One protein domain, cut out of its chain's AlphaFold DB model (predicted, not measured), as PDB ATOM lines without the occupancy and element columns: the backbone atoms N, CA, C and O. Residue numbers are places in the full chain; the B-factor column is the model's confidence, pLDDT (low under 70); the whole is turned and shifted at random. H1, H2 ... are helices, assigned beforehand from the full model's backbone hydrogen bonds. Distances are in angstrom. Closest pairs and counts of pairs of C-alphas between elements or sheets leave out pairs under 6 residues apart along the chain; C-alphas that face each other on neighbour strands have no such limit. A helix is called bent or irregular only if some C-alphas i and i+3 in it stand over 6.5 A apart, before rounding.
ATOM      1  N   GLN A 300     242.138 170.764 344.322       70.75
ATOM      2  CA  GLN A 300     242.261 169.823 343.205       70.75
ATOM      3  C   GLN A 300     243.161 168.632 343.575       70.75
ATOM      4  O   GLN A 300     244.343 168.571 343.230       70.75
ATOM      5  N   TRP A 301     242.582 167.636 344.251       72.94
ATOM      6  CA  TRP A 301     243.291 166.459 344.782       72.94
ATOM      7  C   TRP A 301     244.186 165.731 343.767       72.94
ATOM      8  O   TRP A 301     245.271 165.273 344.112       72.94
ATOM      9  N   LYS A 302     243.785 165.661 342.491       70.94
ATOM     10  CA  LYS A 302     244.539 164.940 341.447       70.94
ATOM     11  C   LYS A 302     245.932 165.513 341.179       70.94
ATOM     12  O   LYS A 302     246.821 164.758 340.794       70.94
ATOM     13  N   GLU A 303     246.118 166.817 341.360       67.50
ATOM     14  CA  GLU A 303     247.412 167.475 341.148       67.50
ATOM     15  C   GLU A 303     248.266 167.496 342.419       67.50
ATOM     16  O   GLU A 303     249.491 167.516 342.332       67.50
ATOM     17  N   ILE A 304     247.627 167.460 343.591       73.25
ATOM     18  CA  ILE A 304     248.278 167.619 344.899       73.25
ATOM     19  C   ILE A 304     248.754 166.283 345.462       73.25
ATOM     20  O   ILE A 304     249.802 166.234 346.093       73.25
ATOM     21  N   MET A 305     248.046 165.184 345.185       77.38
ATOM     22  CA  MET A 305     248.421 163.843 345.648       77.38
ATOM     23  C   MET A 305     249.885 163.453 345.394       77.38
ATOM     24  O   MET A 305     250.527 163.008 346.341       77.38
ATOM     25  N   PRO A 306     250.464 163.607 344.185       78.62
ATOM     26  CA  PRO A 306     251.866 163.246 343.979       78.62
ATOM     27  C   PRO A 306     252.827 164.098 344.821       78.62
ATOM     28  O   PRO A 306     253.839 163.571 345.272       78.62
ATOM     29  N   LEU A 307     252.491 165.369 345.069       75.12
ATOM     30  CA  LEU A 307     253.264 166.268 345.926       75.12
ATOM     31  C   LEU A 307     253.158 165.832 347.397       75.12
ATOM     32  O   LEU A 307     254.171 165.663 348.069       75.12
ATOM     33  N   LEU A 308     251.933 165.561 347.859       78.44
ATOM     34  CA  LEU A 308     251.634 165.140 349.227       78.44
ATOM     35  C   LEU A 308     252.313 163.813 349.571       78.44
ATOM     36  O   LEU A 308     252.943 163.704 350.613       78.44
ATOM     37  N   ILE A 309     252.231 162.822 348.679       82.94
ATOM     38  CA  ILE A 309     252.846 161.505 348.886       82.94
ATOM     39  C   ILE A 309     254.367 161.649 349.001       82.94
ATOM     40  O   ILE A 309     254.973 161.045 349.881       82.94
ATOM     41  N   SER A 310     254.986 162.475 348.150       83.69
ATOM     42  CA  SER A 310     256.426 162.731 348.250       83.69
ATOM     43  C   SER A 310     256.808 163.482 349.533       83.69
ATOM     44  O   SER A 310     257.806 163.115 350.148       83.69
ATOM     45  N   CYS A 311     255.988 164.448 349.970       81.44
ATOM     46  CA  CYS A 311     256.151 165.207 351.217       81.44
ATOM     47  C   CYS A 311     256.073 164.232 352.414       81.44
ATOM     48  O   CYS A 311     257.065 164.046 353.109       81.44
ATOM     49  N   MET A 312     254.994 163.445 352.528       84.62
ATOM     50  CA  MET A 312     254.786 162.458 353.603       84.62
ATOM     51  C   MET A 312     255.881 161.388 353.715       84.62
ATOM     52  O   MET A 312     256.220 160.986 354.822       84.62
ATOM     53  N   ILE A 313     256.417 160.891 352.594       87.31
ATOM     54  CA  ILE A 313     257.499 159.887 352.620       87.31
ATOM     55  C   ILE A 313     258.833 160.534 353.016       87.31
ATOM     56  O   ILE A 313     259.670 159.897 353.656       87.31
ATOM     57  N   SER A 314     259.035 161.797 352.648       86.75
ATOM     58  CA  SER A 314     260.303 162.494 352.855       86.75
ATOM     59  C   SER A 314     260.406 163.175 354.224       86.75
ATOM     60  O   SER A 314     261.512 163.299 354.739       86.75
ATOM     61  N   THR A 315     259.287 163.545 354.855       85.12
ATOM     62  CA  THR A 315     259.235 164.085 356.227       85.12
ATOM     63  C   THR A 315     259.938 163.199 357.263       85.12
ATOM     64  O   THR A 315     260.861 163.683 357.922       85.12
ATOM     65  N   PRO A 316     259.617 161.896 357.404       86.69
ATOM     66  CA  PRO A 316     260.324 161.037 358.354       86.69
ATOM     67  C   PRO A 316     261.802 160.865 357.986       86.69
ATOM     68  O   PRO A 316     262.641 160.723 358.871       86.69
ATOM     69  N   LEU A 317     262.140 160.926 356.692       86.69
ATOM     70  CA  LEU A 317     263.524 160.855 356.226       86.69
ATOM     71  C   LEU A 317     264.327 162.097 356.651       86.69
ATOM     72  O   LEU A 317     265.466 161.963 357.095       86.69
ATOM     73  N   GLY A 318     263.729 163.288 356.565       83.88
ATOM     74  CA  GLY A 318     264.321 164.539 357.044       83.88
ATOM     75  C   GLY A 318     264.490 164.561 358.564       83.88
ATOM     76  O   GLY A 318     265.573 164.880 359.057       83.88
ATOM     77  N   ALA A 319     263.457 164.139 359.300       82.19
ATOM     78  CA  ALA A 319     263.485 164.069 360.761       82.19
ATOM     79  C   ALA A 319     264.540 163.073 361.275       82.19
ATOM     80  O   ALA A 319     265.286 163.376 362.208       82.19
ATOM     81  N   TRP A 320     264.646 161.897 360.648       85.75
ATOM     82  CA  TRP A 320     265.658 160.904 361.011       85.75
ATOM     83  C   TRP A 320     267.069 161.355 360.621       85.75
ATOM     84  O   TRP A 320     268.007 161.198 361.400       85.75
ATOM     85  N   GLY A 321     267.220 161.985 359.451       81.44
ATOM     86  CA  GLY A 321     268.496 162.535 358.997       81.44
ATOM     87  C   GLY A 321     269.071 163.573 359.961       81.44
ATOM     88  O   GLY A 321     270.281 163.591 360.184       81.44
ATOM     89  N   LEU A 322     268.217 164.379 360.596       76.38
ATOM     90  CA  LEU A 322     268.652 165.414 361.534       76.38
ATOM     91  C   LEU A 322     269.317 164.847 362.801       76.38
ATOM     92  O   LEU A 322     270.181 165.508 363.369       76.38
ATOM     93  N   GLN A 323     268.979 163.620 363.215       77.31
ATOM     94  CA  GLN A 323     269.552 162.988 364.415       77.31
ATOM     95  C   GLN A 323     271.037 162.628 364.257       77.31
ATOM     96  O   GLN A 323     271.756 162.529 365.249       77.31
ATOM     97  N   TYR A 324     271.507 162.439 363.022       79.75
ATOM     98  CA  TYR A 324     272.906 162.104 362.734       79.75
ATOM     99  C   TYR A 324     273.765 163.328 362.405       79.75
ATOM    100  O   TYR A 324     274.984 163.207 362.270       79.75
ATOM    101  N   VAL A 325     273.151 164.503 362.243       77.31
ATOM    102  CA  VAL A 325     273.837 165.730 361.834       77.31
ATOM    103  C   VAL A 325     274.115 166.596 363.059       77.31
ATOM    104  O   VAL A 325     273.238 166.864 363.873       77.31
ATOM    105  N   ASN A 326     275.357 167.070 363.184       79.12
ATOM    106  CA  ASN A 326     275.743 167.994 364.250       79.12
ATOM    107  C   ASN A 326     274.882 169.265 364.230       79.12
ATOM    108  O   ASN A 326     274.672 169.861 363.172       79.12
ATOM    109  N   HIS A 327     274.484 169.747 365.410       70.69
ATOM    110  CA  HIS A 327     273.620 170.923 365.571       70.69
ATOM    111  C   HIS A 327     274.119 172.158 364.794       70.69
ATOM    112  O   HIS A 327     273.357 172.810 364.080       70.69
ATOM    113  N   SER A 328     275.429 172.427 364.842       75.12
ATOM    114  CA  SER A 328     276.047 173.537 364.108       75.12
ATOM    115  C   SER A 328     275.922 173.394 362.590       75.12
ATOM    116  O   SER A 328     275.785 174.393 361.890       75.12
ATOM    117  N   VAL A 329     275.970 172.170 362.058       80.88
ATOM    118  CA  VAL A 329     275.847 171.916 360.614       80.88
ATOM    119  C   VAL A 329     274.405 172.143 360.167       80.88
ATOM    120  O   VAL A 329     274.177 172.801 359.155       80.88
ATOM    121  N   SER A 330     273.436 171.686 360.960       75.94
ATOM    122  CA  SER A 330     272.010 171.893 360.702       75.94
ATOM    123  C   SER A 330     271.647 173.382 360.622       75.94
ATOM    124  O   SER A 330     270.974 173.799 359.679       75.94
ATOM    125  N   LEU A 331     272.171 174.210 361.534       76.81
ATOM    126  CA  LEU A 331     271.984 175.668 361.503       76.81
ATOM    127  C   LEU A 331     272.595 176.327 360.255       76.81
ATOM    128  O   LEU A 331     271.967 177.201 359.656       76.81
ATOM    129  N   HIS A 332     273.785 175.898 359.824       81.50
ATOM    130  CA  HIS A 332     274.398 176.413 358.593       81.50
ATOM    131  C   HIS A 332     273.602 176.025 357.342       81.50
ATOM    132  O   HIS A 332     273.424 176.862 356.456       81.50
ATOM    133  N   ILE A 333     273.098 174.788 357.271       82.38
ATOM    134  CA  ILE A 333     272.242 174.332 356.164       82.38
ATOM    135  C   ILE A 333     270.975 175.185 356.103       82.38
ATOM    136  O   ILE A 333     270.628 175.697 355.037       82.38
ATOM    137  N   LEU A 334     270.320 175.387 357.248       78.81
ATOM    138  CA  LEU A 334     269.104 176.186 357.350       78.81
ATOM    139  C   LEU A 334     269.334 177.641 356.925       78.81
ATOM    140  O   LEU A 334     268.601 178.175 356.093       78.81
ATOM    141  N   GLY A 335     270.388 178.265 357.456       79.25
ATOM    142  CA  GLY A 335     270.766 179.633 357.107       79.25
ATOM    143  C   GLY A 335     271.098 179.779 355.622       79.25
ATOM    144  O   GLY A 335     270.617 180.708 354.973       79.25
ATOM    145  N   SER A 336     271.845 178.830 355.053       82.38
ATOM    146  CA  SER A 336     272.163 178.814 353.621       82.38
ATOM    147  C   SER A 336     270.918 178.642 352.750       82.38
ATOM    148  O   SER A 336     270.843 179.250 351.682       82.38
ATOM    149  N   LEU A 337     269.946 177.833 353.179       79.06
ATOM    150  CA  LEU A 337     268.688 177.628 352.461       79.06
ATOM    151  C   LEU A 337     267.871 178.923 352.410       79.06
ATOM    152  O   LEU A 337     267.439 179.340 351.335       79.06
ATOM    153  N   ILE A 338     267.702 179.581 353.560       79.19
ATOM    154  CA  ILE A 338     266.966 180.847 353.664       79.19
ATOM    155  C   ILE A 338     267.677 181.933 352.855       79.19
ATOM    156  O   ILE A 338     267.043 182.625 352.060       79.19
ATOM    157  N   PHE A 339     268.999 182.052 352.989       81.19
ATOM    158  CA  PHE A 339     269.784 183.028 352.237       81.19
ATOM    159  C   PHE A 339     269.709 182.788 350.723       81.19
ATOM    160  O   PHE A 339     269.554 183.735 349.948       81.19
ATOM    161  N   GLY A 340     269.760 181.523 350.296       79.31
ATOM    162  CA  GLY A 340     269.573 181.130 348.903       79.31
ATOM    163  C   GLY A 340     268.178 181.482 348.386       79.31
ATOM    164  O   GLY A 340     268.055 182.029 347.291       79.31
ATOM    165  N   PHE A 341     267.137 181.246 349.186       72.50
ATOM    166  CA  PHE A 341     265.763 181.607 348.840       72.50
ATOM    167  C   PHE A 341     265.579 183.123 348.698       72.50
ATOM    168  O   PHE A 341     265.021 183.580 347.701       72.50
ATOM    169  N   VAL A 342     266.101 183.911 349.641       76.44
ATOM    170  CA  VAL A 342     266.053 185.383 349.586       76.44
ATOM    171  C   VAL A 342     266.834 185.908 348.379       76.44
ATOM    172  O   VAL A 342     266.326 186.744 347.634       76.44
ATOM    173  N   SER A 343     268.031 185.373 348.127       75.94
ATOM    174  CA  SER A 343     268.854 185.752 346.969       75.94
ATOM    175  C   SER A 343     268.171 185.408 345.644       75.94
ATOM    176  O   SER A 343     268.199 186.198 344.698       75.94
ATOM    177  N   TYR A 344     267.521 184.246 345.569       69.12
ATOM    178  CA  TYR A 344     266.745 183.839 344.401       69.12
ATOM    179  C   TYR A 344     265.527 184.744 344.188       69.12
ATOM    180  O   TYR A 344     265.293 185.198 343.067       69.12
ATOM    181  N   SER A 345     264.789 185.040 345.262       66.25
ATOM    182  CA  SER A 345     263.644 185.953 345.238       66.25
ATOM    183  C   SER A 345     264.054 187.336 344.725       66.25
ATOM    184  O   SER A 345     263.393 187.887 343.847       66.25
ATOM    185  N   PHE A 346     265.207 187.840 345.170       71.19
ATOM    186  CA  PHE A 346     265.758 189.115 344.713       71.19
ATOM    187  C   PHE A 346     266.213 189.095 343.246       71.19
ATOM    188  O   PHE A 346     266.124 190.101 342.549       71.19
ATOM    189  N   SER A 347     266.680 187.948 342.751       66.50
ATOM    190  CA  SER A 347     267.203 187.840 341.384       66.50
ATOM    191  C   SER A 347     266.102 187.787 340.316       66.50
ATOM    192  O   SER A 347     266.398 187.919 339.129       66.50
ATOM    193  N   GLY A 348     264.836 187.572 340.695       59.78
ATOM    194  CA  GLY A 348     263.694 187.624 339.773       59.78
ATOM    195  C   GLY A 348     263.710 186.574 338.651       59.78
ATOM    196  O   GLY A 348     262.908 186.661 337.717       59.78
ATOM    197  N   LEU A 349     264.599 185.571 338.709       54.56
ATOM    198  CA  LEU A 349     264.678 184.541 337.675       54.56
ATOM    199  C   LEU A 349     263.373 183.742 337.650       54.56
ATOM    200  O   LEU A 349     262.914 183.198 338.651       54.56
ATOM    201  N   ARG A 350     262.764 183.664 336.467       54.97
ATOM    202  CA  ARG A 350     261.618 182.790 336.217       54.97
ATOM    203  C   ARG A 350     262.150 181.452 335.700       54.97
ATOM    204  O   ARG A 350     262.844 181.447 334.679       54.97
ATOM    205  N   PRO A 351     261.847 180.322 336.360       57.75
ATOM    206  CA  PRO A 351     262.288 179.028 335.870       57.75
ATOM    207  C   PRO A 351     261.697 178.735 334.481       57.75
ATOM    208  O   PRO A 351     260.569 179.142 334.182       57.75
ATOM    209  N   PRO A 352     262.408 177.996 333.612       52.00
ATOM    210  CA  PRO A 352     261.910 177.668 332.285       52.00
ATOM    211  C   PRO A 352     260.640 176.806 332.356       52.00
ATOM    212  O   PRO A 352     260.638 175.693 332.890       52.00
ATOM    213  N   ARG A 353     259.577 177.305 331.704       51.59
ATOM    214  CA  ARG A 353     258.190 176.794 331.697       51.59
ATOM    215  C   ARG A 353     258.041 175.271 331.507       51.59
ATOM    216  O   ARG A 353     257.057 174.687 331.953       51.59
ATOM    217  N   LYS A 354     259.001 174.611 330.859       49.62
ATOM    218  CA  LYS A 354     258.930 173.189 330.486       49.62
ATOM    219  C   LYS A 354     259.312 172.214 331.606       49.62
ATOM    220  O   LYS A 354     258.939 171.051 331.507       49.62
ATOM    221  N   TRP A 355     260.023 172.654 332.648       52.09
ATOM    222  CA  TRP A 355     260.540 171.739 333.676       52.09
ATOM    223  C   TRP A 355     259.475 171.355 334.719       52.09
ATOM    224  O   TRP A 355     259.326 170.178 335.037       52.09
ATOM    225  N   PHE A 356     258.644 172.308 335.157       55.28
ATOM    226  CA  PHE A 356     257.629 172.085 336.203       55.28
ATOM    227  C   PHE A 356     256.307 171.488 335.694       55.28
ATOM    228  O   PHE A 356     255.471 171.076 336.489       55.28
ATOM    229  N   ALA A 357     256.113 171.387 334.374       54.03
ATOM    230  CA  ALA A 357     254.953 170.699 333.794       54.03
ATOM    231  C   ALA A 357     255.041 169.164 333.935       54.03
ATOM    232  O   ALA A 357     254.072 168.451 333.668       54.03
ATOM    233  N   ASN A 358     256.210 168.645 334.315       64.25
ATOM    234  CA  ASN A 358     256.456 167.218 334.421       64.25
ATOM    235  C   ASN A 358     256.133 166.724 335.837       64.25
ATOM    236  O   ASN A 358     256.572 167.321 336.817       64.25
ATOM    237  N   LYS A 359     255.440 165.582 335.960       66.44
ATOM    238  CA  LYS A 359     255.128 164.952 337.265       66.44
ATOM    239  C   LYS A 359     256.374 164.708 338.126       66.44
ATOM    240  O   LYS A 359     256.283 164.690 339.346       66.44
ATOM    241  N   PHE A 360     257.527 164.553 337.478       74.00
ATOM    242  CA  PHE A 360     258.821 164.419 338.132       74.00
ATOM    243  C   PHE A 360     259.196 165.654 338.963       74.00
ATOM    244  O   PHE A 360     259.666 165.497 340.080       74.00
ATOM    245  N   ALA A 361     258.918 166.868 338.475       69.62
ATOM    246  CA  ALA A 361     259.203 168.098 339.212       69.62
ATOM    247  C   ALA A 361     258.322 168.241 340.463       69.62
ATOM    248  O   ALA A 361     258.794 168.696 341.497       69.62
ATOM    249  N   ALA A 362     257.060 167.803 340.401       69.81
ATOM    250  CA  ALA A 362     256.196 167.758 341.582       69.81
ATOM    251  C   ALA A 362     256.745 166.787 342.644       69.81
ATOM    252  O   ALA A 362     256.750 167.102 343.828       69.81
ATOM    253  N   TRP A 363     257.264 165.633 342.220       78.12
ATOM    254  CA  TRP A 363     257.889 164.661 343.122       78.12
ATOM    255  C   TRP A 363     259.189 165.170 343.745       78.12
ATOM    256  O   TRP A 363     259.408 164.981 344.937       78.12
ATOM    257  N   THR A 364     260.055 165.826 342.968       79.06
ATOM    258  CA  THR A 364     261.314 166.356 343.503       79.06
ATOM    259  C   THR A 364     261.074 167.535 344.435       79.06
ATOM    260  O   THR A 364     261.669 167.577 345.504       79.06
ATOM    261  N   LEU A 365     260.187 168.467 344.080       75.62
ATOM    262  CA  LEU A 365     259.887 169.631 344.919       75.62
ATOM    263  C   LEU A 365     259.125 169.243 346.183       75.62
ATOM    264  O   LEU A 365     259.453 169.751 347.249       75.62
ATOM    265  N   GLY A 366     258.161 168.323 346.085       77.12
ATOM    266  CA  GLY A 366     257.461 167.790 347.253       77.12
ATOM    267  C   GLY A 366     258.373 166.944 348.145       77.12
ATOM    268  O   GLY A 366     258.275 167.027 349.363       77.12
ATOM    269  N   GLY A 367     259.319 166.206 347.557       82.75
ATOM    270  CA  GLY A 367     260.357 165.501 348.304       82.75
ATOM    271  C   GLY A 367     261.304 166.455 349.032       82.75
ATOM    272  O   GLY A 367     261.498 166.310 350.234       82.75
ATOM    273  N   LEU A 368     261.838 167.474 348.343       81.88
ATOM    274  CA  LEU A 368     262.660 168.512 348.980       81.88
ATOM    275  C   LEU A 368     261.886 169.200 350.107       81.88
ATOM    276  O   LEU A 368     262.420 169.331 351.203       81.88
ATOM    277  N   ALA A 369     260.636 169.596 349.854       78.56
ATOM    278  CA  ALA A 369     259.779 170.197 350.867       78.56
ATOM    279  C   ALA A 369     259.618 169.294 352.085       78.56
ATOM    280  O   ALA A 369     259.898 169.757 353.178       78.56
ATOM    281  N   GLY A 370     259.303 168.009 351.905       83.81
ATOM    282  CA  GLY A 370     259.189 167.069 353.022       83.81
ATOM    283  C   GLY A 370     260.499 166.879 353.791       83.81
ATOM    284  O   GLY A 370     260.481 166.865 355.016       83.81
ATOM    285  N   ILE A 371     261.658 166.802 353.120       85.25
ATOM    286  CA  ILE A 371     262.957 166.714 353.821       85.25
ATOM    287  C   ILE A 371     263.181 167.959 354.691       85.25
ATOM    288  O   ILE A 371     263.539 167.831 355.862       85.25
ATOM    289  N   PHE A 372     262.964 169.156 354.140       82.94
ATOM    290  CA  PHE A 372     263.151 170.412 354.874       82.94
ATOM    291  C   PHE A 372     262.059 170.663 355.923       82.94
ATOM    292  O   PHE A 372     262.347 171.249 356.965       82.94
ATOM    293  N   GLY A 373     260.842 170.173 355.698       79.69
ATOM    294  CA  GLY A 373     259.746 170.151 356.659       79.69
ATOM    295  C   GLY A 373     260.044 169.266 357.853       79.69
ATOM    296  O   GLY A 373     260.034 169.731 358.984       79.69
ATOM    297  N   GLY A 374     260.417 168.012 357.611       78.12
ATOM    298  CA  GLY A 374     260.756 167.077 358.682       78.12
ATOM    299  C   GLY A 374     262.009 167.464 359.467       78.12
ATOM    300  O   GLY A 374     262.098 167.187 360.659       78.12
ATOM    301  N   ALA A 375     262.978 168.115 358.817       80.62
ATOM    302  CA  ALA A 375     264.206 168.564 359.468       80.62
ATOM    303  C   ALA A 375     264.037 169.897 360.222       80.62
ATOM    304  O   ALA A 375     264.533 170.049 361.336       80.62
ATOM    305  N   PHE A 376     263.368 170.882 359.619       76.06
ATOM    306  CA  PHE A 376     263.385 172.268 360.099       76.06
ATOM    307  C   PHE A 376     262.012 172.940 360.165       76.06
ATOM    308  O   PHE A 376     261.955 174.122 360.486       76.06
ATOM    309  N   ASP A 377     260.921 172.237 359.857       77.75
ATOM    310  CA  ASP A 377     259.567 172.805 359.747       77.75
ATOM    311  C   ASP A 377     259.460 173.903 358.658       77.75
ATOM    312  O   ASP A 377     258.695 174.868 358.753       77.75
ATOM    313  N   ILE A 378     260.268 173.769 357.592       75.62
ATOM    314  CA  ILE A 378     260.308 174.675 356.432       75.62
ATOM    315  C   ILE A 378     259.802 173.951 355.179       75.62
ATOM    316  O   ILE A 378     260.562 173.572 354.287       75.62
ATOM    317  N   ASN A 379     258.485 173.782 355.095       70.69
ATOM    318  CA  ASN A 379     257.822 173.164 353.940       70.69
ATOM    319  C   ASN A 379     257.635 174.130 352.747       70.69
ATOM    320  O   ASN A 379     257.478 173.703 351.605       70.69
ATOM    321  N   GLY A 380     257.646 175.445 352.984       64.19
ATOM    322  CA  GLY A 380     257.172 176.427 352.004       64.19
ATOM    323  C   GLY A 380     258.114 176.819 350.859       64.19
ATOM    324  O   GLY A 380     257.679 176.791 349.707       64.19
ATOM    325  N   PRO A 381     259.386 177.188 351.101       64.88
ATOM    326  CA  PRO A 381     260.280 177.731 350.075       64.88
ATOM    327  C   PRO A 381     260.421 176.856 348.818       64.88
ATOM    328  O   PRO A 381     260.357 177.411 347.720       64.88
ATOM    329  N   PRO A 382     260.538 175.513 348.912       64.25
ATOM    330  CA  PRO A 382     260.557 174.651 347.728       64.25
ATOM    331  C   PRO A 382     259.227 174.647 346.956       64.25
ATOM    332  O   PRO A 382     259.227 174.484 345.736       64.25
ATOM    333  N   LEU A 383     258.094 174.860 347.637       61.16
ATOM    334  CA  LEU A 383     256.763 174.880 347.024       61.16
ATOM    335  C   LEU A 383     256.441 176.193 346.302       61.16
ATOM    336  O   LEU A 383     255.725 176.149 345.302       61.16
ATOM    337  N   VAL A 384     257.004 177.332 346.723       59.62
ATOM    338  CA  VAL A 384     256.806 178.629 346.035       59.62
ATOM    339  C   VAL A 384     257.270 178.557 344.571       59.62
ATOM    340  O   VAL A 384     256.655 179.140 343.676       59.62
ATOM    341  N   PHE A 385     258.309 177.765 344.279       59.12
ATOM    342  CA  PHE A 385     258.753 177.522 342.901       59.12
ATOM    343  C   PHE A 385     257.693 176.815 342.044       59.12
ATOM    344  O   PHE A 385     257.652 177.018 340.830       59.12
ATOM    345  N   TYR A 386     256.848 175.989 342.661       54.22
ATOM    346  CA  TYR A 386     255.754 175.292 341.988       54.22
ATOM    347  C   TYR A 386     254.521 176.193 341.813       54.22
ATOM    348  O   TYR A 386     253.793 176.050 340.831       54.22
ATOM    349  N   GLU A 387     254.307 177.140 342.731       51.56
ATOM    350  CA  GLU A 387     253.161 178.057 342.728       51.56
ATOM    351  C   GLU A 387     253.214 179.106 341.609       51.56
ATOM    352  O   GLU A 387     252.176 179.457 341.058       51.56
ATOM    353  N   LYS A 388     254.405 179.535 341.164       48.59
ATOM    354  CA  LYS A 388     254.575 180.530 340.076       48.59
ATOM    355  C   LYS A 388     254.095 180.050 338.685       48.59
ATOM    356  O   LYS A 388     254.397 180.660 337.659       48.59
ATOM    357  N   TYR A 389     253.354 178.943 338.625       49.47
ATOM    358  CA  TYR A 389     252.710 178.391 337.439       49.47
ATOM    359  C   TYR A 389     251.196 178.637 337.459       49.47
ATOM    360  O   TYR A 389     250.598 178.683 338.523       49.47
ATOM    361  N   PRO A 390     250.530 178.722 336.293       42.62
ATOM    362  CA  PRO A 390     249.152 179.218 336.163       42.62
ATOM    363  C   PRO A 390     248.047 178.425 336.897       42.62
ATOM    364  O   PRO A 390     246.896 178.835 336.832       42.62
ATOM    365  N   ASN A 391     248.382 177.329 337.593       45.91
ATOM    366  CA  ASN A 391     247.488 176.529 338.446       45.91
ATOM    367  C   ASN A 391     248.051 176.357 339.881       45.91
ATOM    368  O   ASN A 391     247.776 175.356 340.554       45.91
ATOM    369  N   GLY A 392     248.952 177.236 340.320       51.62
ATOM    370  CA  GLY A 392     249.506 177.233 341.668       51.62
ATOM    371  C   GLY A 392     248.486 177.773 342.657       51.62
ATOM    372  O   GLY A 392     248.376 178.977 342.827       51.62
ATOM    373  N   ASP A 393     247.714 176.888 343.282       55.34
ATOM    374  CA  ASP A 393     246.827 177.299 344.365       55.34
ATOM    375  C   ASP A 393     247.656 177.432 345.652       55.34
ATOM    376  O   ASP A 393     248.298 176.460 346.055       55.34
ATOM    377  N   ILE A 394     247.562 178.575 346.345       56.03
ATOM    378  CA  ILE A 394     248.075 178.824 347.719       56.03
ATOM    379  C   ILE A 394     247.752 177.649 348.667       56.03
ATOM    380  O   ILE A 394     248.476 177.305 349.599       56.03
ATOM    381  N   ILE A 395     246.655 176.956 348.381       56.19
ATOM    382  CA  ILE A 395     246.181 175.770 349.085       56.19
ATOM    383  C   ILE A 395     247.196 174.612 349.042       56.19
ATOM    384  O   ILE A 395     247.345 173.901 350.032       56.19
ATOM    385  N   LYS A 396     247.932 174.420 347.937       62.03
ATOM    386  CA  LYS A 396     248.966 173.371 347.804       62.03
ATOM    387  C   LYS A 396     250.079 173.560 348.836       62.03
ATOM    388  O   LYS A 396     250.598 172.590 349.383       62.03
ATOM    389  N   PHE A 397     250.400 174.819 349.098       59.94
ATOM    390  CA  PHE A 397     251.432 175.257 350.018       59.94
ATOM    391  C   PHE A 397     251.012 175.108 351.483       59.94
ATOM    392  O   PHE A 397     251.746 174.510 352.267       59.94
ATOM    393  N   ILE A 398     249.781 175.499 351.815       60.41
ATOM    394  CA  ILE A 398     249.201 175.285 353.150       60.41
ATOM    395  C   ILE A 398     249.087 173.782 353.472       60.41
ATOM    396  O   ILE A 398     249.343 173.369 354.600       60.41
ATOM    397  N   ILE A 399     248.742 172.946 352.485       60.56
ATOM    398  CA  ILE A 399     248.565 171.501 352.688       60.56
ATOM    399  C   ILE A 399     249.870 170.786 353.048       60.56
ATOM    400  O   ILE A 399     249.860 169.997 353.986       60.56
ATOM    401  N   CYS A 400     250.982 171.025 352.345       59.16
ATOM    402  CA  CYS A 400     252.259 170.397 352.734       59.16
ATOM    403  C   CYS A 400     252.847 171.075 353.985       59.16
ATOM    404  O   CYS A 400     253.554 170.414 354.719       59.16
ATOM    405  N   GLY A 401     252.476 172.323 354.313       60.31
ATOM    406  CA  GLY A 401     252.762 172.923 355.626       60.31
ATOM    407  C   GLY A 401     252.045 172.257 356.813       60.31
ATOM    408  O   GLY A 401     252.469 172.436 357.949       60.31
ATOM    409  N   ALA A 402     250.975 171.493 356.567       60.91
ATOM    410  CA  ALA A 402     250.266 170.722 357.591       60.91
ATOM    411  C   ALA A 402     250.846 169.310 357.815       60.91
ATOM    412  O   ALA A 402     250.477 168.660 358.796       60.91
ATOM    413  N   VAL A 403     251.699 168.836 356.898       59.47
ATOM    414  CA  VAL A 403     252.376 167.525 356.925       59.47
ATOM    415  C   VAL A 403     253.737 167.669 357.585       59.47
ATOM    416  O   VAL A 403     254.070 166.758 358.375       59.47
TER     417      VAL A 403
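This is residues 300 to 403 of the 403 residues of an uncharacterized protein of Galdieria sulphuraria (UniProt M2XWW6). Two long helices, H1 and H2, make a V that closes near residues 324 to 326; inside it H3 packs along H1 and the short H4 folds back on H3 toward H2. Short H5 packs on one side of H4 and reaches H3 and H1, while H2 forms a loosely held arm. The 104 printed residues include five named helices, H1 to H5 in chain order, and no named strand: all helix. The whole is compact, with a radius of gyration of the C-alphas of 13.8 A and spans of 40 by 31 by 20 A.

H1, residues 301 to 323, touches H3, residues 359 to 376, the same way at 38 degrees, only just a steep tilt; the closest C-alphas, of Cys 311 and Gly 370, are 4.0 A apart. H2, residues 327 to 347, is close but not clearly touching H4, residues 380 to 387; the closest C-alphas, of Phe 341 and Pro 381, are 6.8 A apart. H3, with residues 362 to 369 alone, touches H4 in a hairpin at a shallow tilt of 18 degrees, closest at C-alphas 369 and 382, 5.5 A. H4 and H5, residues 394 to 401, form another hairpin, closest at C-alphas 383 and 397, 6.1 A. H2 and H5 are apart. Every O i to N i+4 pair is within hydrogen-bond range in H2, H3 and H5, against 14 of 19 in H1 and 2 of 4 in H4.

H1 starts at C-alpha 301 (243.291, 166.459, 344.782) and spans 33.0 A; it is only just irregular, with C-alphas 303 and 306 6.8 A apart. H2 spans 30.2 A, H3 25.4 A, H4 10.2 A and H5 10.9 A, ending at C-alpha 401 (252.762, 172.923, 355.626).

The farthest C-alphas, of Asn 326 and Pro 390, are 40.3 A apart. The printed part has no cut; the link from H2 to H3 is long. Residues 347 to 359 and 380 to 403 are among those under pLDDT 70.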